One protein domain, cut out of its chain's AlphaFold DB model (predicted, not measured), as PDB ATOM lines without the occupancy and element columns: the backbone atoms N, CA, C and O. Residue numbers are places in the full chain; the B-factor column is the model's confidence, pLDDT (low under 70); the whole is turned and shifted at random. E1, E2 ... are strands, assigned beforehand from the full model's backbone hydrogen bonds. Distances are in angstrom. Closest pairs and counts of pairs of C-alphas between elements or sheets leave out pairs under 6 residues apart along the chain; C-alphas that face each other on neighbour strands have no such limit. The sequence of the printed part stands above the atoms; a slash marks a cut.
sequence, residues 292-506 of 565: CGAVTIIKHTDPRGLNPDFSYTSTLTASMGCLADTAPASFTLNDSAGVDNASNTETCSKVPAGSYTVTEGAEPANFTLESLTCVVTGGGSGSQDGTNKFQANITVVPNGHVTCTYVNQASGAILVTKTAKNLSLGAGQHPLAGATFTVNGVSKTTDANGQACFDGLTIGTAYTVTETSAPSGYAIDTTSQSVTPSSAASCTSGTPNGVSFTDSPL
ATOM      1  N   CYS A 292       8.304  -3.750  10.812       92.25
ATOM      2  CA  CYS A 292       8.928  -4.772  11.643       92.25
ATOM      3  C   CYS A 292       9.948  -5.597  10.867       92.25
ATOM      4  O   CYS A 292       9.696  -5.995   9.736       92.25
ATOM      5  N   GLY A 293      11.054  -5.937  11.510       95.06
ATOM      6  CA  GLY A 293      11.942  -7.026  11.135       95.06
ATOM      7  C   GLY A 293      12.166  -7.975  12.312       95.06
ATOM      8  O   GLY A 293      11.442  -7.950  13.313       95.06
ATOM      9  N   ALA A 294      13.190  -8.813  12.200       96.75
ATOM     10  CA  ALA A 294      13.522  -9.823  13.191       96.75
ATOM     11  C   ALA A 294      15.017  -9.849  13.521       96.75
ATOM     12  O   ALA A 294      15.879  -9.560  12.684       96.75
ATOM     13  N   VAL A 295      15.323 -10.251  14.753       98.06
ATOM     14  CA  VAL A 295      16.686 -10.509  15.224       98.06
ATOM     15  C   VAL A 295      16.727 -11.876  15.892       98.06
ATOM     16  O   VAL A 295      15.908 -12.165  16.761       98.06
ATOM     17  N   THR A 296      17.702 -12.695  15.512       98.25
ATOM     18  CA  THR A 296      17.982 -13.984  16.148       98.25
ATOM     19  C   THR A 296      19.415 -14.002  16.663       98.25
ATOM     20  O   THR A 296      20.345 -13.682  15.928       98.25
ATOM     21  N   ILE A 297      19.596 -14.380  17.924       98.50
ATOM     22  CA  ILE A 297      20.898 -14.519  18.578       98.50
ATOM     23  C   ILE A 297      21.093 -15.980  18.935       98.50
ATOM     24  O   ILE A 297      20.263 -16.554  19.631       98.50
ATOM     25  N   ILE A 298      22.183 -16.570  18.458       98.56
ATOM     26  CA  ILE A 298      22.509 -17.977  18.678       98.56
ATOM     27  C   ILE A 298      23.836 -18.072  19.423       98.56
ATOM     28  O   ILE A 298      24.816 -17.419  19.058       98.56
ATOM     29  N   LYS A 299      23.880 -18.919  20.449       98.38
ATOM     30  CA  LYS A 299      25.084 -19.266  21.196       98.38
ATOM     31  C   LYS A 299      25.536 -20.676  20.845       98.38
ATOM     32  O   LYS A 299      24.811 -21.637  21.075       98.38
ATOM     33  N   HIS A 300      26.777 -20.817  20.390       98.38
ATOM     34  CA  HIS A 300      27.448 -22.107  20.204       98.38
ATOM     35  C   HIS A 300      28.678 -22.226  21.099       98.38
ATOM     36  O   HIS A 300      29.430 -21.270  21.288       98.38
ATOM     37  N   THR A 301      28.913 -23.420  21.620       96.94
ATOM     38  CA  THR A 301      30.196 -23.795  22.227       96.94
ATOM     39  C   THR A 301      31.064 -24.510  21.192       96.94
ATOM     40  O   THR A 301      30.530 -25.150  20.288       96.94
ATOM     41  N   ASP A 302      32.387 -24.394  21.287       94.56
ATOM     42  CA  ASP A 302      33.319 -25.227  20.517       94.56
ATOM     43  C   ASP A 302      34.179 -26.079  21.473       94.56
ATOM     44  O   ASP A 302      34.988 -25.520  22.220       94.56
ATOM     45  N   PRO A 303      33.994 -27.414  21.515       93.50
ATOM     46  CA  PRO A 303      32.998 -28.192  20.769       93.50
ATOM     47  C   PRO A 303      31.557 -27.925  21.241       93.50
ATOM     48  O   PRO A 303      31.338 -27.507  22.377       93.50
ATOM     49  N   ARG A 304      30.575 -28.220  20.377       94.94
ATOM     50  CA  ARG A 304      29.134 -28.093  20.674       94.94
ATOM     51  C   ARG A 304      28.714 -28.998  21.838       94.94
ATOM     52  O   ARG A 304      29.280 -30.075  22.025       94.94
ATOM     53  N   GLY A 305      27.654 -28.618  22.556       94.31
ATOM     54  CA  GLY A 305      27.048 -29.469  23.591       94.31
ATOM     55  C   GLY A 305      27.590 -29.258  25.004       94.31
ATOM     56  O   GLY A 305      27.288 -30.046  25.901       94.31
ATOM     57  N   LEU A 306      28.405 -28.227  25.233       94.00
ATOM     58  CA  LEU A 306      28.877 -27.906  26.578       94.00
ATOM     59  C   LEU A 306      27.807 -27.118  27.344       94.00
ATOM     60  O   LEU A 306      27.039 -26.362  26.760       94.00
ATOM     61  N   ASN A 307      27.771 -27.300  28.668       94.56
ATOM     62  CA  ASN A 307      26.724 -26.763  29.546       94.56
ATOM     63  C   ASN A 307      27.154 -25.568  30.437       94.56
ATOM     64  O   ASN A 307      26.911 -25.616  31.647       94.56
ATOM     65  N   PRO A 308      27.840 -24.526  29.931       94.31
ATOM     66  CA  PRO A 308      27.930 -23.254  30.632       94.31
ATOM     67  C   PRO A 308      26.856 -22.267  30.144       94.31
ATOM     68  O   PRO A 308      26.465 -22.249  28.975       94.31
ATOM     69  N   ASP A 309      26.445 -21.396  31.055       96.38
ATOM     70  CA  ASP A 309      25.549 -20.283  30.771       96.38
ATOM     71  C   ASP A 309      26.347 -19.069  30.276       96.38
ATOM     72  O   ASP A 309      27.298 -18.636  30.933       96.38
ATOM     73  N   PHE A 310      25.946 -18.495  29.140       97.75
ATOM     74  CA  PHE A 310      26.510 -17.253  28.610       97.75
ATOM     75  C   PHE A 310      25.504 -16.121  28.743       97.75
ATOM     76  O   PHE A 310      24.395 -16.197  28.216       97.75
ATOM     77  N   SER A 311      25.904 -15.067  29.449       97.25
ATOM     78  CA  SER A 311      25.074 -13.875  29.628       97.25
ATOM     79  C   SER A 311      25.152 -12.950  28.416       97.25
ATOM     80  O   SER A 311      26.190 -12.861  27.766       97.25
ATOM     81  N   TYR A 312      24.070 -12.226  28.146       98.00
ATOM     82  CA  TYR A 312      23.987 -11.210  27.104       98.00
ATOM     83  C   TYR A 312      23.346  -9.942  27.645       98.00
ATOM     84  O   TYR A 312      22.452  -9.995  28.483       98.00
ATOM     85  N   THR A 313      23.769  -8.799  27.112       97.50
ATOM     86  CA  THR A 313      23.085  -7.510  27.265       97.50
ATOM     87  C   THR A 313      22.712  -6.976  25.892       97.50
ATOM     88  O   THR A 313      23.465  -7.154  24.933       97.50
ATOM     89  N   SER A 314      21.553  -6.338  25.755       97.06
ATOM     90  CA  SER A 314      21.125  -5.808  24.462       97.06
ATOM     91  C   SER A 314      20.293  -4.535  24.565       97.06
ATOM     92  O   SER A 314      19.824  -4.156  25.638       97.06
ATOM     93  N   THR A 315      20.095  -3.879  23.422       96.44
ATOM     94  CA  THR A 315      19.119  -2.788  23.266       96.44
ATOM     95  C   THR A 315      17.747  -3.277  22.789       96.44
ATOM     96  O   THR A 315      16.874  -2.457  22.505       96.44
ATOM     97  N   LEU A 316      17.539  -4.595  22.688       94.00
ATOM     98  CA  LEU A 316      16.235  -5.189  22.396       94.00
ATOM     99  C   LEU A 316      15.327  -5.058  23.625       94.00
ATOM    100  O   LEU A 316      15.784  -5.084  24.769       94.00
ATOM    101  N   THR A 317      14.020  -4.923  23.400       89.00
ATOM    102  CA  THR A 317      13.036  -4.693  24.469       89.00
ATOM    103  C   THR A 317      11.951  -5.762  24.482       89.00
ATOM    104  O   THR A 317      11.650  -6.380  23.465       89.00
ATOM    105  N   ALA A 318      11.311  -5.955  25.640       82.38
ATOM    106  CA  ALA A 318      10.256  -6.955  25.848       82.38
ATOM    107  C   ALA A 318       9.095  -6.867  24.836       82.38
ATOM    108  O   ALA A 318       8.472  -7.869  24.494       82.38
ATOM    109  N   SER A 319       8.817  -5.666  24.321       84.06
ATOM    110  CA  SER A 319       7.784  -5.417  23.309       84.06
ATOM    111  C   SER A 319       8.080  -6.034  21.936       84.06
ATOM    112  O   SER A 319       7.188  -6.065  21.094       84.06
ATOM    113  N   MET A 320       9.295  -6.549  21.700       90.75
ATOM    114  CA  MET A 320       9.747  -7.052  20.394       90.75
ATOM    115  C   MET A 320       9.457  -8.540  20.148       90.75
ATOM    116  O   MET A 320       9.968  -9.121  19.188       90.75
ATOM    117  N   GLY A 321       8.621  -9.166  20.983       89.69
ATOM    118  CA  GLY A 321       8.147 -10.537  20.761       89.69
ATOM    119  C   GLY A 321       9.275 -11.569  20.762       89.69
ATOM    120  O   GLY A 321       9.370 -12.365  19.825       89.69
ATOM    121  N   CYS A 322      10.142 -11.489  21.772       91.81
ATOM    122  CA  CYS A 322      11.253 -12.410  22.001       91.81
ATOM    123  C   CYS A 322      10.764 -13.704  22.676       91.81
ATOM    124  O   CYS A 322       9.772 -13.676  23.410       91.81
ATOM    125  N   LEU A 323      11.401 -14.836  22.368       87.38
ATOM    126  CA  LEU A 323      10.870 -16.175  22.654       87.38
ATOM    127  C   LEU A 323      11.599 -16.909  23.782       87.38
ATOM    128  O   LEU A 323      10.943 -17.670  24.494       87.38
ATOM    129  N   ALA A 324      12.914 -16.729  23.939       79.75
ATOM    130  CA  ALA A 324      13.658 -17.404  25.006       79.75
ATOM    131  C   ALA A 324      13.583 -16.615  26.320       79.75
ATOM    132  O   ALA A 324      13.373 -17.202  27.383       79.75
ATOM    133  N   ASP A 325      13.643 -15.287  26.238       77.56
ATOM    134  CA  ASP A 325      13.516 -14.367  27.356       77.56
ATOM    135  C   ASP A 325      12.553 -13.216  27.026       77.56
ATOM    136  O   ASP A 325      12.718 -12.443  26.079       77.56
ATOM    137  N   THR A 326      11.529 -13.063  27.865       77.56
ATOM    138  CA  THR A 326      10.574 -11.950  27.770       77.56
ATOM    139  C   THR A 326      11.185 -10.593  28.156       77.56
ATOM    140  O   THR A 326      10.546  -9.563  27.948       77.56
ATOM    141  N   ALA A 327      12.409 -10.566  28.693       85.12
ATOM    142  CA  ALA A 327      13.191  -9.385  29.050       85.12
ATOM    143  C   ALA A 327      14.534  -9.334  28.277       85.12
ATOM    144  O   ALA A 327      15.606  -9.300  28.878       85.12
ATOM    145  N   PRO A 328      14.510  -9.216  26.939       87.88
ATOM    146  CA  PRO A 328      15.678  -9.389  26.062       87.88
ATOM    147  C   PRO A 328      16.783  -8.333  26.236       87.88
ATOM    148  O   PRO A 328      17.851  -8.453  25.637       87.88
ATOM    149  N   ALA A 329      16.577  -7.305  27.065       93.12
ATOM    150  CA  ALA A 329      17.635  -6.371  27.447       93.12
ATOM    151  C   ALA A 329      18.783  -7.078  28.194       93.12
ATOM    152  O   ALA A 329      19.926  -6.621  28.144       93.12
ATOM    153  N   SER A 330      18.490  -8.196  28.867       93.50
ATOM    154  CA  SER A 330      19.477  -9.086  29.471       93.50
ATOM    155  C   SER A 330      18.941 -10.512  29.487       93.50
ATOM    156  O   SER A 330      17.918 -10.752  30.113       93.50
ATOM    157  N   PHE A 331      19.655 -11.451  28.875       95.19
ATOM    158  CA  PHE A 331      19.237 -12.855  28.778       95.19
ATOM    159  C   PHE A 331      20.444 -13.795  28.872       95.19
ATOM    160  O   PHE A 331      21.593 -13.349  28.921       95.19
ATOM    161  N   THR A 332      20.194 -15.102  28.950       96.12
ATOM    162  CA  THR A 332      21.236 -16.138  29.028       96.12
ATOM    163  C   THR A 332      20.962 -17.233  28.010       96.12
ATOM    164  O   THR A 332      19.820 -17.659  27.878       96.12
ATOM    165  N   LEU A 333      22.004 -17.696  27.320       97.44
ATOM    166  CA  LEU A 333      21.928 -18.810  26.376       97.44
ATOM    167  C   LEU A 333      22.925 -19.912  26.751       97.44
ATOM    168  O   LEU A 333      24.014 -19.635  27.257       97.44
ATOM    169  N   ASN A 334      22.561 -21.163  26.471       96.94
ATOM    170  CA  ASN A 334      23.337 -22.354  26.811       96.94
ATOM    171  C   ASN A 334      23.203 -23.427  25.716       96.94
ATOM    172  O   ASN A 334      22.096 -23.850  25.378       96.94
ATOM    173  N   ASP A 335      24.343 -23.885  25.192       97.62
ATOM    174  CA  ASP A 335      24.462 -24.807  24.053       97.62
ATOM    175  C   ASP A 335      24.543 -26.295  24.454       97.62
ATOM    176  O   ASP A 335      24.986 -27.131  23.670       97.62
ATOM    177  N   SER A 336      24.097 -26.660  25.660       96.38
ATOM    178  CA  SER A 336      24.199 -28.023  26.218       96.38
ATOM    179  C   SER A 336      23.602 -29.135  25.349       96.38
ATOM    180  O   SER A 336      24.043 -30.280  25.421       96.38
ATOM    181  N   ALA A 337      22.611 -28.823  24.512       96.25
ATOM    182  CA  ALA A 337      21.987 -29.795  23.617       96.25
ATOM    183  C   ALA A 337      22.830 -30.119  22.368       96.25
ATOM    184  O   ALA A 337      22.548 -31.102  21.685       96.25
ATOM    185  N   GLY A 338      23.823 -29.286  22.035       94.31
ATOM    186  CA  GLY A 338      24.652 -29.427  20.833       94.31
ATOM    187  C   GLY A 338      23.906 -29.229  19.507       94.31
ATOM    188  O   GLY A 338      24.443 -29.547  18.447       94.31
ATOM    189  N   VAL A 339      22.675 -28.715  19.563       96.88
ATOM    190  CA  VAL A 339      21.812 -28.370  18.426       96.88
ATOM    191  C   VAL A 339      21.050 -27.088  18.744       96.88
ATOM    192  O   VAL A 339      20.770 -26.816  19.914       96.88
ATOM    193  N   ASP A 340      20.680 -26.331  17.712       97.38
ATOM    194  CA  ASP A 340      19.998 -25.051  17.898       97.38
ATOM    195  C   ASP A 340      18.546 -25.244  18.345       97.38
ATOM    196  O   ASP A 340      17.769 -25.970  17.721       97.38
ATOM    197  N   ASN A 341      18.198 -24.626  19.471       95.81
ATOM    198  CA  ASN A 341      16.881 -24.671  20.095       95.81
ATOM    199  C   ASN A 341      16.685 -23.462  21.031       95.81
ATOM    200  O   ASN A 341      17.565 -22.620  21.168       95.81
ATOM    201  N   ALA A 342      15.546 -23.384  21.722       94.56
ATOM    202  CA  ALA A 342      15.227 -22.251  22.598       94.56
ATOM    203  C   ALA A 342      16.206 -22.028  23.776       94.56
ATOM    204  O   ALA A 342      16.206 -20.950  24.354       94.56
ATOM    205  N   SER A 343      17.040 -23.009  24.145       95.38
ATOM    206  CA  SER A 343      18.068 -22.859  25.191       95.38
ATOM    207  C   SER A 343      19.274 -22.058  24.705       95.38
ATOM    208  O   SER A 343      19.888 -21.335  25.484       95.38
ATOM    209  N   ASN A 344      19.646 -22.202  23.433       97.44
ATOM    210  CA  ASN A 344      20.826 -21.554  22.863       97.44
ATOM    211  C   ASN A 344      20.474 -20.466  21.840       97.44
ATOM    212  O   ASN A 344      21.376 -19.916  21.216       97.44
ATOM    213  N   THR A 345      19.184 -20.187  21.643       97.88
ATOM    214  CA  THR A 345      18.682 -19.268  20.625       97.88
ATOM    215  C   THR A 345      17.639 -18.325  21.211       97.88
ATOM    216  O   THR A 345      16.582 -18.768  21.649       97.88
ATOM    217  N   GLU A 346      17.894 -17.022  21.123       96.19
ATOM    218  CA  GLU A 346      16.900 -15.969  21.330       96.19
ATOM    219  C   GLU A 346      16.395 -15.482  19.969       96.19
ATOM    220  O   GLU A 346      17.185 -15.257  19.055       96.19
ATOM    221  N   THR A 347      15.086 -15.316  19.800       96.75
ATOM    222  CA  THR A 347      14.503 -14.793  18.556       96.75
ATOM    223  C   THR A 347      13.429 -13.777  18.877       96.75
ATOM    224  O   THR A 347      12.388 -14.127  19.420       96.75
ATOM    225  N   CYS A 348      13.667 -12.537  18.463       96.31
ATOM    226  CA  CYS A 348      12.731 -11.428  18.536       96.31
ATOM    227  C   CYS A 348      12.128 -11.196  17.150       96.31
ATOM    228  O   CYS A 348      12.839 -10.861  16.203       96.31
ATOM    229  N   SER A 349      10.818 -11.394  17.027       94.06
ATOM    230  CA  SER A 349      10.096 -11.388  15.740       94.06
ATOM    231  C   SER A 349       9.434 -10.052  15.390       94.06
ATOM    232  O   SER A 349       8.922  -9.887  14.287       94.06
ATOM    233  N   LYS A 350       9.413  -9.108  16.336       92.81
ATOM    234  CA  LYS A 350       8.718  -7.821  16.228       92.81
ATOM    235  C   LYS A 350       9.669  -6.658  16.486       92.81
ATOM    236  O   LYS A 350       9.393  -5.792  17.312       92.81
ATOM    237  N   VAL A 351      10.827  -6.670  15.833       94.56
ATOM    238  CA  VAL A 351      11.873  -5.661  16.031       94.56
ATOM    239  C   VAL A 351      11.612  -4.489  15.082       94.56
ATOM    240  O   VAL A 351      11.669  -4.692  13.875       94.56
ATOM    241  N   PRO A 352      11.308  -3.274  15.567       92.69
ATOM    242  CA  PRO A 352      11.130  -2.120  14.689       92.69
ATOM    243  C   PRO A 352      12.380  -1.842  13.845       92.69
ATOM    244  O   PRO A 352      13.498  -2.179  14.232       92.69
ATOM    245  N   ALA A 353      12.211  -1.188  12.699       90.44
ATOM    246  CA  ALA A 353      13.352  -0.696  11.936       90.44
ATOM    247  C   ALA A 353      14.218   0.251  12.791       90.44
ATOM    248  O   ALA A 353      13.706   1.163  13.445       90.44
ATOM    249  N   GLY A 354      15.536   0.050  12.786       91.69
ATOM    250  CA  GLY A 354      16.445   0.797  13.650       91.69
ATOM    251  C   GLY A 354      17.788   0.110  13.871       91.69
ATOM    252  O   GLY A 354      18.081  -0.933  13.288       91.69
ATOM    253  N   SER A 355      18.612   0.714  14.727       95.06
ATOM    254  CA  SER A 355      19.914   0.174  15.120       95.06
ATOM    255  C   SER A 355      19.854  -0.459  16.506       95.06
ATOM    256  O   SER A 355      19.337   0.132  17.454       95.06
ATOM    257  N   TYR A 356      20.435  -1.649  16.620       97.31
ATOM    258  CA  TYR A 356      20.440  -2.476  17.814       97.31
ATOM    259  C   TYR A 356      21.838  -3.001  18.106       97.31
ATOM    260  O   TYR A 356      22.664  -3.153  17.206       97.31
ATOM    261  N   THR A 357      22.084  -3.318  19.371       98.31
ATOM    262  CA  THR A 357      23.310  -3.990  19.791       98.31
ATOM    263  C   THR A 357      22.983  -5.172  20.676       98.31
ATOM    264  O   THR A 357      22.127  -5.056  21.552       98.31
ATOM    265  N   VAL A 358      23.714  -6.267  20.502       98.56
ATOM    266  CA  VAL A 358      23.709  -7.411  21.419       98.56
ATOM    267  C   VAL A 358      25.151  -7.673  21.820       98.56
ATOM    268  O   VAL A 358      26.026  -7.703  20.965       98.56
ATOM    269  N   THR A 359      25.429  -7.794  23.112       98.62
ATOM    270  CA  THR A 359      26.783  -7.958  23.646       98.62
ATOM    271  C   THR A 359      26.830  -9.187  24.534       98.62
ATOM    272  O   THR A 359      26.101  -9.235  25.524       98.62
ATOM    273  N   GLU A 360      27.673 -10.161  24.196       98.38
ATOM    274  CA  GLU A 360      27.978 -11.275  25.099       98.38
ATOM    275  C   GLU A 360      28.738 -10.740  26.323       98.38
ATOM    276  O   GLU A 360      29.588  -9.853  26.220       98.38
ATOM    277  N   GLY A 361      28.364 -11.220  27.503       96.88
ATOM    278  CA  GLY A 361      28.898 -10.783  28.782       96.88
ATOM    279  C   GLY A 361      30.253 -11.405  29.115       96.88
ATOM    280  O   GLY A 361      31.023 -11.813  28.250       96.88
ATOM    281  N   ALA A 362      30.559 -11.459  30.413       94.38
ATOM    282  CA  ALA A 362      31.794 -12.075  30.882       94.38
ATOM    283  C   ALA A 362      31.809 -13.574  30.555       94.38
ATOM    284  O   ALA A 362      30.830 -14.283  30.795       94.38
ATOM    285  N   GLU A 363      32.938 -14.043  30.037       92.62
ATOM    286  CA  GLU A 363      33.084 -15.429  29.613       92.62
ATOM    287  C   GLU A 363      33.126 -16.379  30.818       92.62
ATOM    288  O   GLU A 363      33.809 -16.087  31.810       92.62
ATOM    289  N   PRO A 364      32.445 -17.537  30.751       93.56
ATOM    290  CA  PRO A 364      32.608 -18.598  31.733       93.56
ATOM    291  C   PRO A 364      34.065 -19.066  31.831       93.56
ATOM    292  O   PRO A 364      34.856 -18.944  30.894       93.56
ATOM    293  N   ALA A 365      34.427 -19.659  32.973       91.25
ATOM    294  CA  ALA A 365      35.776 -20.177  33.177       91.25
ATOM    295  C   ALA A 365      36.167 -21.173  32.072       91.25
ATOM    296  O   ALA A 365      35.442 -22.130  31.804       91.25
ATOM    297  N   ASN A 366      37.358 -20.972  31.500       93.38
ATOM    298  CA  ASN A 366      37.944 -21.790  30.432       93.38
ATOM    299  C   ASN A 366      37.250 -21.663  29.064       93.38
ATOM    300  O   ASN A 366      37.435 -22.537  28.220       93.38
ATOM    301  N   PHE A 367      36.500 -20.582  28.831       94.75
ATOM    302  CA  PHE A 367      35.960 -20.229  27.519       94.75
ATOM    303  C   PHE A 367      36.572 -18.928  27.000       94.75
ATOM    304  O   PHE A 367      36.880 -18.024  27.778       94.75
ATOM    305  N   THR A 368      36.751 -18.862  25.683       94.88
ATOM    306  CA  THR A 368      37.184 -17.657  24.968       94.88
ATOM    307  C   THR A 368      36.359 -17.455  23.702       94.88
ATOM    308  O   THR A 368      36.165 -18.412  22.950       94.88
ATOM    309  N   LEU A 369      35.921 -16.224  23.425       97.19
ATOM    310  CA  LEU A 369      35.141 -15.890  22.239       97.19
ATOM    311  C   LEU A 369      36.023 -16.115  21.018       97.19
ATOM    312  O   LEU A 369      37.031 -15.423  20.834       97.19
ATOM    313  N   GLU A 370      35.618 -17.084  20.208       96.56
ATOM    314  CA  GLU A 370      36.291 -17.498  18.987       96.56
ATOM    315  C   GLU A 370      35.777 -16.685  17.800       96.56
ATOM    316  O   GLU A 370      36.571 -16.137  17.034       96.56
ATOM    317  N   SER A 371      34.453 -16.558  17.659       98.00
ATOM    318  CA  SER A 371      33.859 -15.787  16.567       98.00
ATOM    319  C   SER A 371      32.490 -15.198  16.900       98.00
ATOM    320  O   SER A 371      31.726 -15.730  17.704       98.00
ATOM    321  N   LEU A 372      32.186 -14.087  16.227       98.56
ATOM    322  CA  LEU A 372      30.864 -13.486  16.147       98.56
ATOM    323  C   LEU A 372      30.574 -13.183  14.680       98.56
ATOM    324  O   LEU A 372      31.258 -12.371  14.058       98.56
ATOM    325  N   THR A 373      29.563 -13.837  14.123       98.38
ATOM    326  CA  THR A 373      29.175 -13.661  12.718       98.38
ATOM    327  C   THR A 373      27.688 -13.377  12.613       98.38
ATOM    328  O   THR A 373      26.907 -13.917  13.389       98.38
ATOM    329  N   CYS A 374      27.288 -12.529  11.665       98.56
ATOM    330  CA  CYS A 374      25.882 -12.229  11.416       98.56
ATOM    331  C   CYS A 374      25.520 -12.494   9.952       98.56
ATOM    332  O   CYS A 374      26.278 -12.157   9.042       98.56
ATOM    333  N   VAL A 375      24.346 -13.079   9.734       98.31
ATOM    334  CA  VAL A 375      23.744 -13.343   8.424       98.31
ATOM    335  C   VAL A 375      22.466 -12.524   8.307       98.31
ATOM    336  O   VAL A 375      21.683 -12.451   9.252       98.31
ATOM    337  N   VAL A 376      22.262 -11.902   7.147       98.12
ATOM    338  CA  VAL A 376      21.136 -11.000   6.889       98.12
ATOM    339  C   VAL A 376      20.307 -11.533   5.729       98.12
ATOM    340  O   VAL A 376      20.845 -11.860   4.673       98.12
ATOM    341  N   THR A 377      18.991 -11.584   5.912       96.88
ATOM    342  CA  THR A 377      18.010 -11.874   4.855       96.88
ATOM    343  C   THR A 377      16.942 -10.783   4.848       96.88
ATOM    344  O   THR A 377      16.723 -10.143   5.868       96.88
ATOM    345  N   GLY A 378      16.326 -10.486   3.701       89.62
ATOM    346  CA  GLY A 378      15.291  -9.439   3.614       89.62
ATOM    347  C   GLY A 378      15.780  -7.987   3.770       89.62
ATOM    348  O   GLY A 378      14.977  -7.070   3.664       89.62
ATOM    349  N   GLY A 379      17.085  -7.758   3.968       91.62
ATOM    350  CA  GLY A 379      17.698  -6.427   4.078       91.62
ATOM    351  C   GLY A 379      18.197  -6.090   5.487       91.62
ATOM    352  O   GLY A 379      18.005  -6.853   6.430       91.62
ATOM    353  N   GLY A 380      18.857  -4.936   5.625       94.06
ATOM    354  CA  GLY A 380      19.501  -4.500   6.871       94.06
ATOM    355  C   GLY A 380      20.995  -4.829   6.919       94.06
ATOM    356  O   GLY A 380      21.635  -5.021   5.884       94.06
ATOM    357  N   SER A 381      21.570  -4.863   8.120       97.50
ATOM    358  CA  SER A 381      22.977  -5.217   8.333       97.50
ATOM    359  C   SER A 381      23.214  -5.857   9.703       97.50
ATOM    360  O   SER A 381      22.452  -5.655  10.648       97.50
ATOM    361  N   GLY A 382      24.297  -6.621   9.823       98.06
ATOM    362  CA  GLY A 382      24.772  -7.172  11.087       98.06
ATOM    363  C   GLY A 382      26.272  -7.417  11.013       98.06
ATOM    364  O   GLY A 382      26.746  -8.018  10.049       98.06
ATOM    365  N   SER A 383      27.029  -6.949  12.000       98.00
ATOM    366  CA  SER A 383      28.480  -7.148  12.052       98.00
ATOM    367  C   SER A 383      29.007  -7.095  13.479       98.00
ATOM    368  O   SER A 383      28.478  -6.353  14.304       98.00
ATOM    369  N   GLN A 384      30.094  -7.814  13.752       98.50
ATOM    370  CA  GLN A 384      30.871  -7.630  14.978       98.50
ATOM    371  C   GLN A 384      31.404  -6.189  15.068       98.50
ATOM    372  O   GLN A 384      31.847  -5.621  14.068       98.50
ATOM    373  N   ASP A 385      31.347  -5.595  16.259       98.31
ATOM    374  CA  ASP A 385      31.893  -4.265  16.516       98.31
ATOM    375  C   ASP A 385      33.428  -4.262  16.413       98.31
ATOM    376  O   ASP A 385      34.109  -5.197  16.835       98.31
ATOM    377  N   GLY A 386      33.988  -3.186  15.854       96.06
ATOM    378  CA  GLY A 386      35.428  -3.084  15.605       96.06
ATOM    379  C   GLY A 386      36.282  -2.857  16.858       96.06
ATOM    380  O   GLY A 386      37.499  -3.015  16.791       96.06
ATOM    381  N   THR A 387      35.674  -2.475  17.987       97.00
ATOM    382  CA  THR A 387      36.369  -2.215  19.258       97.00
ATOM    383  C   THR A 387      35.991  -3.247  20.315       97.00
ATOM    384  O   THR A 387      36.864  -3.849  20.941       97.00
ATOM    385  N   ASN A 388      34.694  -3.473  20.520       97.50
ATOM    386  CA  ASN A 388      34.182  -4.476  21.439       97.50
ATOM    387  C   ASN A 388      33.868  -5.776  20.691       97.50
ATOM    388  O   ASN A 388      32.758  -5.973  20.206       97.50
ATOM    389  N   LYS A 389      34.819  -6.714  20.678       97.19
ATOM    390  CA  LYS A 389      34.647  -8.008  19.997       97.19
ATOM    391  C   LYS A 389      33.420  -8.814  20.463       97.19
ATOM    392  O   LYS A 389      32.964  -9.679  19.728       97.19
ATOM    393  N   PHE A 390      32.881  -8.548  21.654       98.12
ATOM    394  CA  PHE A 390      31.703  -9.240  22.179       98.12
ATOM    395  C   PHE A 390      30.378  -8.635  21.697       98.12
ATOM    396  O   PHE A 390      29.323  -9.168  22.024       98.12
ATOM    397  N   GLN A 391      30.398  -7.526  20.954       98.62
ATOM    398  CA  GLN A 391      29.199  -6.814  20.520       98.62
ATOM    399  C   GLN A 391      28.897  -7.048  19.037       98.62
ATOM    400  O   GLN A 391      29.765  -6.894  18.184       98.62
ATOM    401  N   ALA A 392      27.643  -7.372  18.731       98.75
ATOM    402  CA  ALA A 392      27.072  -7.279  17.397       98.75
ATOM    403  C   ALA A 392      26.399  -5.914  17.241       98.75
ATOM    404  O   ALA A 392      25.547  -5.557  18.055       98.75
ATOM    405  N   ASN A 393      26.743  -5.194  16.177       98.62
ATOM    406  CA  ASN A 393      26.027  -4.021  15.692       98.62
ATOM    407  C   ASN A 393      25.045  -4.467  14.611       98.62
ATOM    408  O   ASN A 393      25.446  -5.053  13.604       98.62
ATOM    409  N   ILE A 394      23.762  -4.202  14.825       98.62
ATOM    410  CA  ILE A 394      22.659  -4.701  14.008       98.62
ATOM    411  C   ILE A 394      21.859  -3.507  13.490       98.62
ATOM    412  O   ILE A 394      21.513  -2.612  14.254       98.62
ATOM    413  N   THR A 395      21.537  -3.489  12.200       96.75
ATOM    414  CA  THR A 395      20.534  -2.581  11.628       96.75
ATOM    415  C   THR A 395      19.392  -3.408  11.066       96.75
ATOM    416  O   THR A 395      19.583  -4.179  10.127       96.75
ATOM    417  N   VAL A 396      18.206  -3.229  11.635       95.12
ATOM    418  CA  VAL A 396      16.970  -3.858  11.175       95.12
ATOM    419  C   VAL A 396      16.242  -2.895  10.249       95.12
ATOM    420  O   VAL A 396      16.150  -1.696  10.517       95.12
ATOM    421  N   VAL A 397      15.712  -3.435   9.161       92.75
ATOM    422  CA  VAL A 397      14.765  -2.771   8.259       92.75
ATOM    423  C   VAL A 397      13.481  -3.599   8.224       92.75
ATOM    424  O   VAL A 397      13.516  -4.767   8.628       92.75
ATOM    425  N   PRO A 398      12.353  -3.049   7.752       91.50
ATOM    426  CA  PRO A 398      11.129  -3.822   7.630       91.50
ATOM    427  C   PRO A 398      11.326  -5.072   6.773       91.50
ATOM    428  O   PRO A 398      12.002  -5.027   5.747       91.50
ATOM    429  N   ASN A 399      10.754  -6.187   7.219       90.19
ATOM    430  CA  ASN A 399      10.902  -7.536   6.669       90.19
ATOM    431  C   ASN A 399      12.343  -8.093   6.662       90.19
ATOM    432  O   ASN A 399      12.562  -9.215   6.205       90.19
ATOM    433  N   GLY A 400      13.320  -7.346   7.183       94.81
ATOM    434  CA  GLY A 400      14.696  -7.796   7.347       94.81
ATOM    435  C   GLY A 400      14.848  -8.711   8.558       94.81
ATOM    436  O   GLY A 400      14.247  -8.483   9.607       94.81
ATOM    437  N   HIS A 401      15.687  -9.735   8.438       97.25
ATOM    438  CA  HIS A 401      16.017 -10.658   9.519       97.25
ATOM    439  C   HIS A 401      17.532 -10.782   9.652       97.25
ATOM    440  O   HIS A 401      18.219 -11.218   8.723       97.25
ATOM    441  N   VAL A 402      18.046 -10.401  10.822       98.62
ATOM    442  CA  VAL A 402      19.464 -10.507  11.173       98.62
ATOM    443  C   VAL A 402      19.661 -11.642  12.173       98.62
ATOM    444  O   VAL A 402      19.103 -11.617  13.264       98.62
ATOM    445  N   THR A 403      20.469 -12.636  11.814       98.69
ATOM    446  CA  THR A 403      20.847 -13.747  12.699       98.69
ATOM    447  C   THR A 403      22.319 -13.628  13.063       98.69
ATOM    448  O   THR A 403      23.156 -13.744  12.175       98.69
ATOM    449  N   CYS A 404      22.651 -13.423  14.337       98.75
ATOM    450  CA  CYS A 404      24.029 -13.372  14.825       98.75
ATOM    451  C   CYS A 404      24.364 -14.607  15.669       98.75
ATOM    452  O   CYS A 404      23.632 -14.950  16.593       98.75
ATOM    453  N   THR A 405      25.485 -15.260  15.365       98.75
ATOM    454  CA  THR A 405      25.980 -16.456  16.060       98.75
ATOM    455  C   THR A 405      27.276 -16.142  16.800       98.75
ATOM    456  O   THR A 405      28.237 -15.668  16.191       98.75
ATOM    457  N   TYR A 406      27.288 -16.433  18.101       98.75
ATOM    458  CA  TYR A 406      28.421 -16.299  19.015       98.75
ATOM    459  C   TYR A 406      29.019 -17.673  19.303       98.75
ATOM    460  O   TYR A 406      28.350 -18.532  19.889       98.75
ATOM    461  N   VAL A 407      30.285 -17.879  18.950       98.50
ATOM    462  CA  VAL A 407      31.008 -19.135  19.188       98.50
ATOM    463  C   VAL A 407      32.087 -18.903  20.236       98.50
ATOM    464  O   VAL A 407      32.962 -18.061  20.036       98.50
ATOM    465  N   ASN A 408      32.045 -19.656  21.342       97.62
ATOM    466  CA  ASN A 408      33.092 -19.596  22.367       97.62
ATOM    467  C   ASN A 408      33.765 -20.955  22.464       97.62
ATOM    468  O   ASN A 408      33.111 -21.969  22.725       97.62
ATOM    469  N   GLN A 409      35.076 -20.934  22.283       95.56
ATOM    470  CA  GLN A 409      35.924 -22.104  22.334       95.56
ATOM    471  C   GLN A 409      36.255 -22.456  23.777       95.56
ATOM    472  O   GLN A 409      36.670 -21.605  24.566       95.56
ATOM    473  N   ALA A 410      36.076 -23.728  24.106       94.94
ATOM    474  CA  ALA A 410      36.426 -24.297  25.388       94.94
ATOM    475  C   ALA A 410      37.886 -24.763  25.399       94.94
ATOM    476  O   ALA A 410      38.360 -25.457  24.498       94.94
ATOM    477  N   SER A 411      38.582 -24.443  26.483       95.31
ATOM    478  CA  SER A 411      39.917 -24.949  26.782       95.31
ATOM    479  C   SER A 411      39.861 -26.011  27.876       95.31
ATOM    480  O   SER A 411      39.175 -25.870  28.886       95.31
ATOM    481  N   GLY A 412      40.608 -27.086  27.674       96.31
ATOM    482  CA  GLY A 412      40.879 -28.135  28.640       96.31
ATOM    483  C   GLY A 412      42.305 -28.071  29.180       96.31
ATOM    484  O   GLY A 412      43.129 -27.228  28.803       96.31
ATOM    485  N   ALA A 413      42.601 -29.026  30.057       97.38
ATOM    486  CA  ALA A 413      43.908 -29.184  30.669       97.38
ATOM    487  C   ALA A 413      44.293 -30.661  30.823       97.38
ATOM    488  O   ALA A 413      43.434 -31.543  30.913       97.38
ATOM    489  N   ILE A 414      45.598 -30.915  30.895       98.31
ATOM    490  CA  ILE A 414      46.215 -32.212  31.178       98.31
ATOM    491  C   ILE A 414      47.006 -32.107  32.479       98.31
ATOM    492  O   ILE A 414      47.843 -31.217  32.621       98.31
ATOM    493  N   LEU A 415      46.803 -33.049  33.399       98.06
ATOM    494  CA  LEU A 415      47.610 -33.200  34.608       98.06
ATOM    495  C   LEU A 415      48.546 -34.403  34.473       98.06
ATOM    496  O   LEU A 415      48.111 -35.549  34.383       98.06
ATOM    497  N   VAL A 416      49.848 -34.151  34.514       97.94
ATOM    498  CA  VAL A 416      50.867 -35.194  34.616       97.94
ATOM    499  C   VAL A 416      51.103 -35.509  36.083       97.94
ATOM    500  O   VAL A 416      51.411 -34.611  36.862       97.94
ATOM    501  N   THR A 417      50.992 -36.786  36.446       97.06
ATOM    502  CA  THR A 417      51.387 -37.307  37.758       97.06
ATOM    503  C   THR A 417      52.655 -38.134  37.617       97.06
ATOM    504  O   THR A 417      52.700 -39.117  36.875       97.06
ATOM    505  N   LYS A 418      53.701 -37.743  38.337       96.31
ATOM    506  CA  LYS A 418      55.012 -38.368  38.294       96.31
ATOM    507  C   LYS A 418      55.343 -39.041  39.600       96.31
ATOM    508  O   LYS A 418      55.256 -38.442  40.671       96.31
ATOM    509  N   THR A 419      55.780 -40.285  39.482       94.38
ATOM    510  CA  THR A 419      56.118 -41.115  40.629       94.38
ATOM    511  C   THR A 419      57.524 -41.694  40.525       94.38
ATOM    512  O   THR A 419      58.073 -41.867  39.435       94.38
ATOM    513  N   ALA A 420      58.111 -42.003  41.674       91.94
ATOM    514  CA  ALA A 420      59.356 -42.741  41.804       91.94
ATOM    515  C   ALA A 420      59.066 -44.193  42.197       91.94
ATOM    516  O   ALA A 420      58.309 -44.451  43.138       91.94
ATOM    517  N   LYS A 421      59.741 -45.157  41.560       85.38
ATOM    518  CA  LYS A 421      59.914 -46.480  42.174       85.38
ATOM    519  C   LYS A 421      60.847 -46.325  43.364       85.38
ATOM    520  O   LYS A 421      62.001 -45.953  43.203       85.38
ATOM    521  N   ASN A 422      60.373 -46.636  44.562       78.69
ATOM    522  CA  ASN A 422      61.209 -46.561  45.750       78.69
ATOM    523  C   ASN A 422      60.867 -47.700  46.710       78.69
ATOM    524  O   ASN A 422      59.791 -47.719  47.300       78.69
ATOM    525  N   LEU A 423      61.798 -48.644  46.876       73.56
ATOM    526  CA  LEU A 423      61.622 -49.779  47.785       73.56
ATOM    527  C   LEU A 423      61.540 -49.335  49.256       73.56
ATOM    528  O   LEU A 423      60.796 -49.923  50.036       73.56
ATOM    529  N   SER A 424      62.286 -48.292  49.634       73.88
ATOM    530  CA  SER A 424      62.392 -47.824  51.024       73.88
ATOM    531  C   SER A 424      61.148 -47.093  51.532       73.88
ATOM    532  O   SER A 424      60.958 -46.983  52.740       73.88
ATOM    533  N   LEU A 425      60.279 -46.638  50.627       72.06
ATOM    534  CA  LEU A 425      59.041 -45.936  50.967       72.06
ATOM    535  C   LEU A 425      57.814 -46.870  51.015       72.06
ATOM    536  O   LEU A 425      56.693 -46.412  51.228       72.06
ATOM    537  N   GLY A 426      58.014 -48.184  50.855       69.94
ATOM    538  CA  GLY A 426      56.944 -49.182  50.879       69.94
ATOM    539  C   GLY A 426      56.100 -49.222  49.600       69.94
ATOM    540  O   GLY A 426      56.369 -48.529  48.616       69.94
ATOM    541  N   ALA A 427      55.071 -50.073  49.604       66.62
ATOM    542  CA  ALA A 427      54.137 -50.196  48.487       66.62
ATOM    543  C   ALA A 427      53.286 -48.919  48.355       66.62
ATOM    544  O   ALA A 427      52.614 -48.526  49.305       66.62
ATOM    545  N   GLY A 428      53.304 -48.282  47.183       68.62
ATOM    546  CA  GLY A 428      52.535 -47.065  46.914       68.62
ATOM    547  C   GLY A 428      53.114 -46.229  45.774       68.62
ATOM    548  O   GLY A 428      54.194 -46.519  45.261       68.62
ATOM    549  N   GLN A 429      52.371 -45.197  45.371       77.25
ATOM    550  CA  GLN A 429      52.855 -44.156  44.468       77.25
ATOM    551  C   GLN A 429      53.566 -43.076  45.285       77.25
ATOM    552  O   GLN A 429      52.962 -42.484  46.177       77.25
ATOM    553  N   HIS A 430      54.832 -42.814  44.967       89.94
ATOM    554  CA  HIS A 430      55.644 -41.809  45.654       89.94
ATOM    555  C   HIS A 430      55.884 -40.630  44.720       89.94
ATOM    556  O   HIS A 430      56.536 -40.843  43.697       89.94
ATOM    557  N   PRO A 431      55.373 -39.425  45.019       94.44
ATOM    558  CA  PRO A 431      55.581 -38.238  44.199       94.44
ATOM    559  C   PRO A 431      57.046 -37.988  43.848       94.44
ATOM    560  O   PRO A 431      57.922 -38.095  44.706       94.44
ATOM    561  N   LEU A 432      57.308 -37.627  42.593       95.12
ATOM    562  CA  LEU A 432      58.649 -37.300  42.122       95.12
ATOM    563  C   LEU A 432      58.684 -35.902  41.494       95.12
ATOM    564  O   LEU A 432      58.204 -35.681  40.379       95.12
ATOM    565  N   ALA A 433      59.280 -34.969  42.233       97.00
ATOM    566  CA  ALA A 433      59.531 -33.598  41.804       97.00
ATOM    567  C   ALA A 433      60.745 -33.504  40.869       97.00
ATOM    568  O   ALA A 433      61.689 -34.288  40.983       97.00
ATOM    569  N   GLY A 434      60.759 -32.496  39.995       97.12
ATOM    570  CA  GLY A 434      61.911 -32.173  39.148       97.12
ATOM    571  C   GLY A 434      61.946 -32.862  37.780       97.12
ATOM    572  O   GLY A 434      62.887 -32.630  37.022       97.12
ATOM    573  N   ALA A 435      60.948 -33.678  37.435       97.62
ATOM    574  CA  ALA A 435      60.838 -34.287  36.110       97.62
ATOM    575  C   ALA A 435      60.235 -33.276  35.131       97.62
ATOM    576  O   ALA A 435      59.253 -32.615  35.462       97.62
ATOM    577  N   THR A 436      60.795 -33.140  33.933       98.06
ATOM    578  CA  THR A 436      60.308 -32.191  32.922       98.06
ATOM    579  C   THR A 436      59.522 -32.913  31.844       98.06
ATOM    580  O   THR A 436      59.995 -33.885  31.261       98.06
ATOM    581  N   PHE A 437      58.330 -32.395  31.566       98.25
ATOM    582  CA  PHE A 437      57.415 -32.889  30.551       98.25
ATOM    583  C   PHE A 437      57.187 -31.843  29.483       98.25
ATOM    584  O   PHE A 437      57.102 -30.658  29.797       98.25
ATOM    585  N   THR A 438      57.023 -32.290  28.241       97.50
ATOM    586  CA  THR A 438      56.661 -31.434  27.114       97.50
ATOM    587  C   THR A 438      55.315 -31.857  26.536       97.50
ATOM    588  O   THR A 438      55.104 -33.036  26.239       97.50
ATOM    589  N   VAL A 439      54.422 -30.881  26.359       97.75
ATOM    590  CA  VAL A 439      53.102 -31.018  25.727       97.75
ATOM    591  C   VAL A 439      52.901 -29.830  24.796       97.75
ATOM    592  O   VAL A 439      53.061 -28.687  25.212       97.75
ATOM    593  N   ASN A 440      52.575 -30.089  23.526       95.56
ATOM    594  CA  ASN A 440      52.364 -29.047  22.509       95.56
ATOM    595  C   ASN A 440      53.507 -28.002  22.433       95.56
ATOM    596  O   ASN A 440      53.272 -26.803  22.322       95.56
ATOM    597  N   GLY A 441      54.760 -28.450  22.579       94.75
ATOM    598  CA  GLY A 441      55.946 -27.581  22.577       94.75
ATOM    599  C   GLY A 441      56.196 -26.793  23.871       94.75
ATOM    600  O   GLY A 441      57.244 -26.164  23.997       94.75
ATOM    601  N   VAL A 442      55.291 -26.852  24.851       97.44
ATOM    602  CA  VAL A 442      55.457 -26.229  26.172       97.44
ATOM    603  C   VAL A 442      56.070 -27.238  27.132       97.44
ATOM    604  O   VAL A 442      55.588 -28.365  27.219       97.44
ATOM    605  N   SER A 443      57.095 -26.829  27.887       97.88
ATOM    606  CA  SER A 443      57.721 -27.662  28.918       97.88
ATOM    607  C   SER A 443      57.363 -27.192  30.327       97.88
ATOM    608  O   SER A 443      57.460 -26.001  30.623       97.88
ATOM    609  N   LYS A 444      56.985 -28.124  31.206       98.31
ATOM    610  CA  LYS A 444      56.751 -27.873  32.638       98.31
ATOM    611  C   LYS A 444      57.423 -28.951  33.485       98.31
ATOM    612  O   LYS A 444      57.536 -30.099  33.062       98.31
ATOM    613  N   THR A 445      57.862 -28.569  34.678       98.19
ATOM    614  CA  THR A 445      58.550 -29.454  35.625       98.19
ATOM    615  C   THR A 445      57.615 -29.838  36.765       98.19
ATOM    616  O   THR A 445      56.829 -29.007  37.217       98.19
ATOM    617  N   THR A 446      57.689 -31.087  37.221       98.25
ATOM    618  CA  THR A 446      56.850 -31.594  38.305       98.25
ATOM    619  C   THR A 446      57.195 -30.943  39.639       98.25
ATOM    620  O   THR A 446      58.368 -30.785  39.990       98.25
ATOM    621  N   ASP A 447      56.160 -30.564  40.382       97.81
ATOM    622  CA  ASP A 447      56.266 -29.938  41.696       97.81
ATOM    623  C   ASP A 447      56.533 -30.958  42.824       97.81
ATOM    624  O   ASP A 447      56.754 -32.146  42.583       97.81
ATOM    625  N   ALA A 448      56.497 -30.502  44.083       96.56
ATOM    626  CA  ALA A 448      56.686 -31.350  45.267       96.56
ATOM    627  C   ALA A 448      55.648 -32.486  45.400       96.56
ATOM    628  O   ALA A 448      55.928 -33.490  46.052       96.56
ATOM    629  N   ASN A 449      54.482 -32.350  44.765       95.62
ATOM    630  CA  ASN A 449      53.441 -33.375  44.699       95.62
ATOM    631  C   ASN A 449      53.602 -34.284  43.471       95.62
ATOM    632  O   ASN A 449      52.754 -35.141  43.219       95.62
ATOM    633  N   GLY A 450      54.698 -34.137  42.721       96.50
ATOM    634  CA  GLY A 450      54.948 -34.889  41.499       96.50
ATOM    635  C   GLY A 450      54.025 -34.464  40.362       96.50
ATOM    636  O   GLY A 450      53.773 -35.263  39.467       96.50
ATOM    637  N   GLN A 451      53.489 -33.244  40.386       97.69
ATOM    638  CA  GLN A 451      52.476 -32.800  39.436       97.69
ATOM    639  C   GLN A 451      53.010 -31.739  38.479       97.69
ATOM    640  O   GLN A 451      53.693 -30.803  38.885       97.69
ATOM    641  N   ALA A 452      52.664 -31.866  37.200       98.06
ATOM    642  CA  ALA A 452      52.835 -30.813  36.202       98.06
ATOM    643  C   ALA A 452      51.547 -30.696  35.381       98.06
ATOM    644  O   ALA A 452      51.110 -31.669  34.774       98.06
ATOM    645  N   CYS A 453      50.926 -29.518  35.363       98.06
ATOM    646  CA  CYS A 453      49.661 -29.299  34.659       98.06
ATOM    647  C   CYS A 453      49.840 -28.418  33.421       98.06
ATOM    648  O   CYS A 453      50.487 -27.380  33.512       98.06
ATOM    649  N   PHE A 454      49.224 -28.784  32.298       98.00
ATOM    650  CA  PHE A 454      49.203 -28.053  31.028       98.00
ATOM    651  C   PHE A 454      47.767 -27.633  30.702       98.00
ATOM    652  O   PHE A 454      46.909 -28.495  30.582       98.00
ATOM    653  N   ASP A 455      47.503 -26.339  30.566       96.25
ATOM    654  CA  ASP A 455      46.194 -25.732  30.306       96.25
ATOM    655  C   ASP A 455      46.155 -24.996  28.957       96.25
ATOM    656  O   ASP A 455      47.161 -24.926  28.249       96.25
ATOM    657  N   GLY A 456      44.977 -24.479  28.582       93.94
ATOM    658  CA  GLY A 456      44.775 -23.793  27.298       93.94
ATOM    659  C   GLY A 456      44.769 -24.746  26.101       93.94
ATOM    660  O   GLY A 456      45.124 -24.357  24.991       93.94
ATOM    661  N   LEU A 457      44.433 -26.016  26.330       95.31
ATOM    662  CA  LEU A 457      44.450 -27.052  25.306       95.31
ATOM    663  C   LEU A 457      43.062 -27.206  24.697       95.31
ATOM    664  O   LEU A 457      42.096 -27.389  25.425       95.31
ATOM    665  N   THR A 458      42.948 -27.215  23.373       91.88
ATOM    666  CA  THR A 458      41.671 -27.490  22.698       91.88
ATOM    667  C   THR A 458      41.113 -28.851  23.123       91.88
ATOM    668  O   THR A 458      41.816 -29.865  23.052       91.88
ATOM    669  N   ILE A 459      39.858 -28.871  23.566       93.12
ATOM    670  CA  ILE A 459      39.133 -30.096  23.927       93.12
ATOM    671  C   ILE A 459      38.914 -30.956  22.679       93.12
ATOM    672  O   ILE A 459      38.703 -30.441  21.588       93.12
ATOM    673  N   GLY A 460      38.976 -32.279  22.826       88.69
ATOM    674  CA  GLY A 460      38.798 -33.223  21.717       88.69
ATOM    675  C   GLY A 460      40.050 -33.432  20.857       88.69
ATOM    676  O   GLY A 460      40.100 -34.391  20.089       88.69
ATOM    677  N   THR A 461      41.093 -32.615  21.034       92.56
ATOM    678  CA  THR A 461      42.392 -32.795  20.374       92.56
ATOM    679  C   THR A 461      43.288 -33.732  21.184       92.56
ATOM    680  O   THR A 461      43.504 -33.529  22.379       92.56
ATOM    681  N   ALA A 462      43.844 -34.758  20.538       96.12
ATOM    682  CA  ALA A 462      44.816 -35.648  21.165       96.12
ATOM    683  C   ALA A 462      46.198 -34.979  21.243       96.12
ATOM    684  O   ALA A 462      46.769 -34.585  20.226       96.12
ATOM    685  N   TYR A 463      46.767 -34.911  22.444       97.69
ATOM    686  CA  TYR A 463      48.111 -34.400  22.694       97.69
ATOM    687  C   TYR A 463      49.059 -35.526  23.085       97.69
ATOM    688  O   TYR A 463      48.664 -36.516  23.701       97.69
ATOM    689  N   THR A 464      50.334 -35.353  22.738       97.69
ATOM    690  CA  THR A 464      51.413 -36.248  23.162       97.69
ATOM    691  C   THR A 464      52.143 -35.629  24.345       97.69
ATOM    692  O   THR A 464      52.626 -34.502  24.257       97.69
ATOM    693  N   VAL A 465      52.232 -36.383  25.436       98.19
ATOM    694  CA  VAL A 465      52.964 -36.035  26.652       98.19
ATOM    695  C   VAL A 465      54.251 -36.842  26.673       98.19
ATOM    696  O   VAL A 465      54.213 -38.071  26.614       98.19
ATOM    697  N   THR A 466      55.390 -36.159  26.733       96.81
ATOM    698  CA  THR A 466      56.713 -36.800  26.727       96.81
ATOM    699  C   THR A 466      57.526 -36.307  27.908       96.81
ATOM    700  O   THR A 466      57.644 -35.097  28.096       96.81
ATOM    701  N   GLU A 467      58.094 -37.225  28.688       97.81
ATOM    702  CA  GLU A 467      59.140 -36.875  29.645       97.81
ATOM    703  C   GLU A 467      60.423 -36.563  28.872       97.81
ATOM    704  O   GLU A 467      60.908 -37.379  28.090       97.81
ATOM    705  N   THR A 468      60.959 -35.361  29.050       96.81
ATOM    706  CA  THR A 468      62.153 -34.883  28.338       96.81
ATOM    707  C   THR A 468      63.375 -34.774  29.242       96.81
ATOM    708  O   THR A 468      64.498 -34.733  28.746       96.81
ATOM    709  N   SER A 469      63.179 -34.781  30.563       96.25
ATOM    710  CA  SER A 469      64.263 -34.871  31.541       96.25
ATOM    711  C   SER A 469      63.767 -35.519  32.826       96.25
ATOM    712  O   SER A 469      62.840 -35.002  33.446       96.25
ATOM    713  N   ALA A 470      64.440 -36.581  33.269       96.00
ATOM    714  CA  ALA A 470      64.245 -37.131  34.607       96.00
ATOM    715  C   ALA A 470      65.020 -36.325  35.666       96.00
ATOM    716  O   ALA A 470      66.019 -35.672  35.335       96.00
ATOM    717  N   PRO A 471      64.609 -36.382  36.943       95.19
ATOM    718  CA  PRO A 471      65.404 -35.875  38.056       95.19
ATOM    719  C   PRO A 471      66.741 -36.612  38.190       95.19
ATOM    720  O   PRO A 471      66.889 -37.768  37.790       95.19
ATOM    721  N   SER A 472      67.720 -35.962  38.825       93.56
ATOM    722  CA  SER A 472      69.019 -36.585  39.104       93.56
ATOM    723  C   SER A 472      68.860 -37.900  39.879       93.56
ATOM    724  O   SER A 472      68.092 -37.974  40.838       93.56
ATOM    725  N   GLY A 473      69.595 -38.935  39.463       93.56
ATOM    726  CA  GLY A 473      69.533 -40.269  40.064       93.56
ATOM    727  C   GLY A 473      68.372 -41.143  39.578       93.56
ATOM    728  O   GLY A 473      68.215 -42.248  40.088       93.56
ATOM    729  N   TYR A 474      67.587 -40.696  38.595       94.69
ATOM    730  CA  TYR A 474      66.491 -41.461  38.002       94.69
ATOM    731  C   TYR A 474      66.702 -41.690  36.502       94.69
ATOM    732  O   TYR A 474      67.225 -40.843  35.780       94.69
ATOM    733  N   ALA A 475      66.299 -42.868  36.028       94.12
ATOM    734  CA  ALA A 475      66.220 -43.164  34.607       94.12
ATOM    735  C   ALA A 475      64.966 -42.526  34.017       94.12
ATOM    736  O   ALA A 475      63.875 -42.857  34.472       94.12
ATOM    737  N   ILE A 476      65.136 -41.733  32.959       92.12
ATOM    738  CA  ILE A 476      64.038 -41.183  32.157       92.12
ATOM    739  C   ILE A 476      63.163 -42.278  31.538       92.12
ATOM    740  O   ILE A 476      63.677 -43.260  30.982       92.12
ATOM    741  N   ASP A 477      61.845 -42.083  31.603       87.75
ATOM    742  CA  ASP A 477      60.877 -42.836  30.813       87.75
ATOM    743  C   ASP A 477      60.663 -42.160  29.452       87.75
ATOM    744  O   ASP A 477      59.941 -41.179  29.308       87.75
ATOM    745  N   THR A 478      61.293 -42.700  28.409       85.31
ATOM    746  CA  THR A 478      61.180 -42.164  27.044       85.31
ATOM    747  C   THR A 478      59.862 -42.528  26.351       85.31
ATOM    748  O   THR A 478      59.690 -42.226  25.171       85.31
ATOM    749  N   THR A 479      58.952 -43.233  27.029       93.75
ATOM    750  CA  THR A 479      57.684 -43.683  26.447       93.75
ATOM    751  C   THR A 479      56.654 -42.562  26.503       93.75
ATOM    752  O   THR A 479      56.072 -42.296  27.550       93.75
ATOM    753  N   SER A 480      56.381 -41.908  25.377       95.50
ATOM    754  CA  SER A 480      55.330 -40.888  25.317       95.50
ATOM    755  C   SER A 480      53.931 -41.484  25.525       95.50
ATOM    756  O   SER A 480      53.641 -42.597  25.084       95.50
ATOM    757  N   GLN A 481      53.033 -40.708  26.135       97.00
ATOM    758  CA  GLN A 481      51.620 -41.061  26.307       97.00
ATOM    759  C   GLN A 481      50.724 -40.097  25.528       97.00
ATOM    760  O   GLN A 481      51.003 -38.900  25.463       97.00
ATOM    761  N   SER A 482      49.639 -40.609  24.943       96.75
ATOM    762  CA  SER A 482      48.623 -39.788  24.281       96.75
ATOM    763  C   SER A 482      47.432 -39.563  25.208       96.75
ATOM    764  O   SER A 482      46.953 -40.503  25.840       96.75
ATOM    765  N   VAL A 483      46.948 -38.324  25.287       97.19
ATOM    766  CA  VAL A 483      45.784 -37.947  26.098       97.19
ATOM    767  C   VAL A 483      44.961 -36.888  25.376       97.19
ATOM    768  O   VAL A 483      45.503 -36.010  24.710       97.19
ATOM    769  N   THR A 484      43.640 -36.977  25.500       96.19
ATOM    770  CA  THR A 484      42.693 -36.042  24.882       96.19
ATOM    771  C   THR A 484      41.910 -35.342  25.989       96.19
ATOM    772  O   THR A 484      41.179 -36.028  26.709       96.19
ATOM    773  N   PRO A 485      42.054 -34.016  26.172       95.44
ATOM    774  CA  PRO A 485      41.202 -33.260  27.074       95.44
ATOM    775  C   PRO A 485      39.737 -33.418  26.661       95.44
ATOM    776  O   PRO A 485      39.406 -33.225  25.492       95.44
ATOM    777  N   SER A 486      38.865 -33.789  27.596       91.81
ATOM    778  CA  SER A 486      37.454 -34.115  27.318       91.81
ATOM    779  C   SER A 486      36.457 -33.156  27.968       91.81
ATOM    780  O   SER A 486      35.253 -33.306  27.785       91.81
ATOM    781  N   SER A 487      36.937 -32.198  28.757       91.19
ATOM    782  CA  SER A 487      36.103 -31.244  29.488       91.19
ATOM    783  C   SER A 487      36.837 -29.929  29.712       91.19
ATOM    784  O   SER A 487      38.069 -29.907  29.778       91.19
ATOM    785  N   ALA A 488      36.069 -28.846  29.859       92.94
ATOM    786  CA  ALA A 488      36.602 -27.521  30.151       92.94
ATOM    787  C   ALA A 488      37.323 -27.528  31.507       92.94
ATOM    788  O   ALA A 488      36.737 -27.882  32.533       92.94
ATOM    789  N   ALA A 489      38.608 -27.183  31.502       95.56
ATOM    790  CA  ALA A 489      39.468 -27.228  32.678       95.56
ATOM    791  C   ALA A 489      40.709 -26.350  32.484       95.56
ATOM    792  O   ALA A 489      41.169 -26.123  31.367       95.56
ATOM    793  N   SER A 490      41.298 -25.934  33.598       95.12
ATOM    794  CA  SER A 490      42.608 -25.291  33.673       95.12
ATOM    795  C   SER A 490      43.434 -25.904  34.799       95.12
ATOM    796  O   SER A 490      42.995 -26.819  35.496       95.12
ATOM    797  N   CYS A 491      44.632 -25.374  35.030       94.62
ATOM    798  CA  CYS A 491      45.445 -25.792  36.168       94.62
ATOM    799  C   CYS A 491      44.930 -25.302  37.527       94.62
ATOM    800  O   CYS A 491      45.469 -25.696  38.558       94.62
ATOM    801  N   THR A 492      43.896 -24.458  37.544       93.06
ATOM    802  CA  THR A 492      43.308 -23.893  38.767       93.06
ATOM    803  C   THR A 492      41.807 -24.145  38.891       93.06
ATOM    804  O   THR A 492      41.229 -23.841  39.933       93.06
ATOM    805  N   SER A 493      41.158 -24.692  37.860       90.12
ATOM    806  CA  SER A 493      39.711 -24.915  37.826       90.12
ATOM    807  C   SER A 493      39.338 -26.146  36.998       90.12
ATOM    808  O   SER A 493      40.049 -26.522  36.070       90.12
ATOM    809  N   GLY A 494      38.196 -26.761  37.306       89.00
ATOM    810  CA  GLY A 494      37.765 -27.992  36.640       89.00
ATOM    811  C   GLY A 494      38.618 -29.207  37.021       89.00
ATOM    812  O   GLY A 494      39.333 -29.203  38.022       89.00
ATOM    813  N   THR A 495      38.509 -30.284  36.243       92.75
ATOM    814  CA  THR A 495      39.272 -31.523  36.458       92.75
ATOM    815  C   THR A 495      40.048 -31.860  35.188       92.75
ATOM    816  O   THR A 495      39.448 -32.353  34.233       92.75
ATOM    817  N   PRO A 496      41.363 -31.579  35.145       96.06
ATOM    818  CA  PRO A 496      42.206 -31.938  34.010       96.06
ATOM    819  C   PRO A 496      42.216 -33.449  33.750       96.06
ATOM    820  O   PRO A 496      42.176 -34.253  34.685       96.06
ATOM    821  N   ASN A 497      42.358 -33.849  32.488       96.62
ATOM    822  CA  ASN A 497      42.583 -35.251  32.145       96.62
ATOM    823  C   ASN A 497      43.995 -35.678  32.584       96.62
ATOM    824  O   ASN A 497      44.970 -34.964  32.358       96.62
ATOM    825  N   GLY A 498      44.117 -36.840  33.227       95.19
ATOM    826  CA  GLY A 498      45.370 -37.285  33.840       95.19
ATOM    827  C   GLY A 498      46.192 -38.243  32.975       95.19
ATOM    828  O   GLY A 498      45.633 -39.109  32.306       95.19
ATOM    829  N   VAL A 499      47.520 -38.149  33.072       96.38
ATOM    830  CA  VAL A 499      48.481 -39.186  32.645       96.38
ATOM    831  C   VAL A 499      49.482 -39.455  33.763       96.38
ATOM    832  O   VAL A 499      49.741 -38.586  34.596       96.38
ATOM    833  N   SER A 500      50.035 -40.666  33.821       95.00
ATOM    834  CA  SER A 500      50.947 -41.070  34.897       95.00
ATOM    835  C   SER A 500      52.232 -41.665  34.355       95.00
ATOM    836  O   SER A 500      52.198 -42.554  33.510       95.00
ATOM    837  N   PHE A 501      53.355 -41.201  34.891       95.12
ATOM    838  CA  PHE A 501      54.695 -41.664  34.549       95.12
ATOM    839  C   PHE A 501      55.419 -42.118  35.817       95.12
ATOM    840  O   PHE A 501      55.155 -41.623  36.923       95.12
ATOM    841  N   THR A 502      56.365 -43.040  35.662       93.00
ATOM    842  CA  THR A 502      57.131 -43.576  36.787       93.00
ATOM    843  C   THR A 502      58.592 -43.750  36.408       93.00
ATOM    844  O   THR A 502      58.899 -44.560  35.537       93.00
ATOM    845  N   ASP A 503      59.500 -43.099  37.141       94.00
ATOM    846  CA  ASP A 503      60.931 -43.362  36.958       94.00
ATOM    847  C   ASP A 503      61.442 -44.452  37.881       94.00
ATOM    848  O   ASP A 503      60.985 -44.645  39.012       94.00
ATOM    849  N   SER A 504      62.467 -45.138  37.385       91.38
ATOM    850  CA  SER A 504      63.251 -46.077  38.175       91.38
ATOM    851  C   SER A 504      64.519 -45.383  38.681       91.38
ATOM    852  O   SER A 504      65.206 -44.754  37.874       91.38
ATOM    853  N   PRO A 505      64.855 -45.486  39.977       92.19
ATOM    854  CA  PRO A 505      66.099 -44.945  40.503       92.19
ATOM    855  C   PRO A 505      67.276 -45.704  39.891       92.19
ATOM    856  O   PRO A 505      67.178 -46.898  39.606       92.19
ATOM    857  N   LEU A 506      68.380 -45.002  39.686       94.06
ATOM    858  CA  LEU A 506      69.625 -45.551  39.172       94.06
ATOM    859  C   LEU A 506      70.522 -46.036  40.318       94.06
ATOM    860  O   LEU A 506      70.353 -45.652  41.474       94.06
TER     861      LEU A 506
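This is residues 292 to 506 of the 565 residues of the protein "SpaA domain-containing protein" of Chloroflexi bacterium (UniProt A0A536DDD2). Two small sandwiches of strands stand end to end in a rod, and one long strand, E9, runs through both and joins them. In the first lobe E1, E4, E6 and residues 401 to 410 of E9 make one layer, faced by the sheet E3 E2 E5 E8 E7; in the second, E12, E15 and residues 411 to 420 of E9 make one layer, faced by the sheet E11 E10 E13 E14. The printed part has 215 residues, with no named helix and fifteen named strands, E1 to E15 in that order along the chain, and its class is all strand. The layers that share E9 are one branched, mixed sheet, while the two other sheets are antiparallel throughout. The whole is loose, with a radius of gyration of the C-alphas of 24.0 A, and spans 79 by 28 by 24 A.

E1, residues 292 to 302, has E4, residues 345 to 352, on one side and E9, residues 401 to 420, on the other side. E1 and E4 are antiparallel, with N 297 and O 346 within hydrogen-bond range at 2.8 A. E1 and E9 are parallel, with N 298 and O 404 at 2.9 A. E2, residues 310 to 314, and E3, residues 330 to 333, form a hairpin, with N 312 and O 331 at 2.8 A. E4 bends by 58 degrees at residue 349 and meets E5, residues 354 to 360, only through their link. E5 is antiparallel to E2, with N 313 and O 359 at 2.9 A, and to E8, residues 391 to 396, with N 356 and O 394 at 2.8 A. E6, residues 367 to 377, is antiparallel to E9, with N 375 and O 403 at 2.8 A. E7, residues 381 to 384, forms a hairpin with E8, with N 383 and O 393 at 2.9 A. The strongly twisted sheet E3 E2 E5 E8 E7 faces the branched sheet at 7.3 A centre to centre. Pairing along E9 is staggered: its residues 411 to 417 pair with E12, residues 451 to 458, antiparallel, with N 414 and O 454 at 2.8 A. Its residues 414 to 420 pair with E15, residues 497 to 505, parallel, with N 417 and O 499 at 2.9 A. E10, residues 436 to 439, and E11, residues 442 to 445, form a hairpin, with N 439 and O 442 at 2.9 A. E13, residues 463 to 469, and E14, residues 481 to 483, form another, with N 465 and O 481 at 2.8 A. E10 and E13 are antiparallel, with N 438 and O 466 at 2.9 A. The sheet E11 E10 E13 E14 faces the branched sheet at 8.0 A, and the three make a stack of sheets, face to face in turn. Each of E1 to E8 is apart from each of E10 to E15.

E1 begins at C-alpha 292, (8.928, -4.772, 11.643), and is 33.0 A from first to last C-alpha. E6 measures 30.1 A, E5 20.2 A and E4 19.7 A. E9 runs 62.8 A, from C-alpha 401 at (16.017, -10.658, 9.519) to C-alpha 420 at (59.356, -42.741, 41.804). E12 measures 20.6 A and E13 18.4 A. E15 measures 26.8 A and ends at C-alpha 505, (66.099, -44.945, 40.503).

The two C-alphas farthest apart, those of Pro 398 and Ser 424, are 80.3 A apart. The printed part has no cut. The long links are E2 to E3, E3 to E4, E9 to E10, E13 to E14 and E14 to E15. The mean pLDDT of the printed part is 94.2, and residues 426 to 428, in the link from E9 to E10, are under 70.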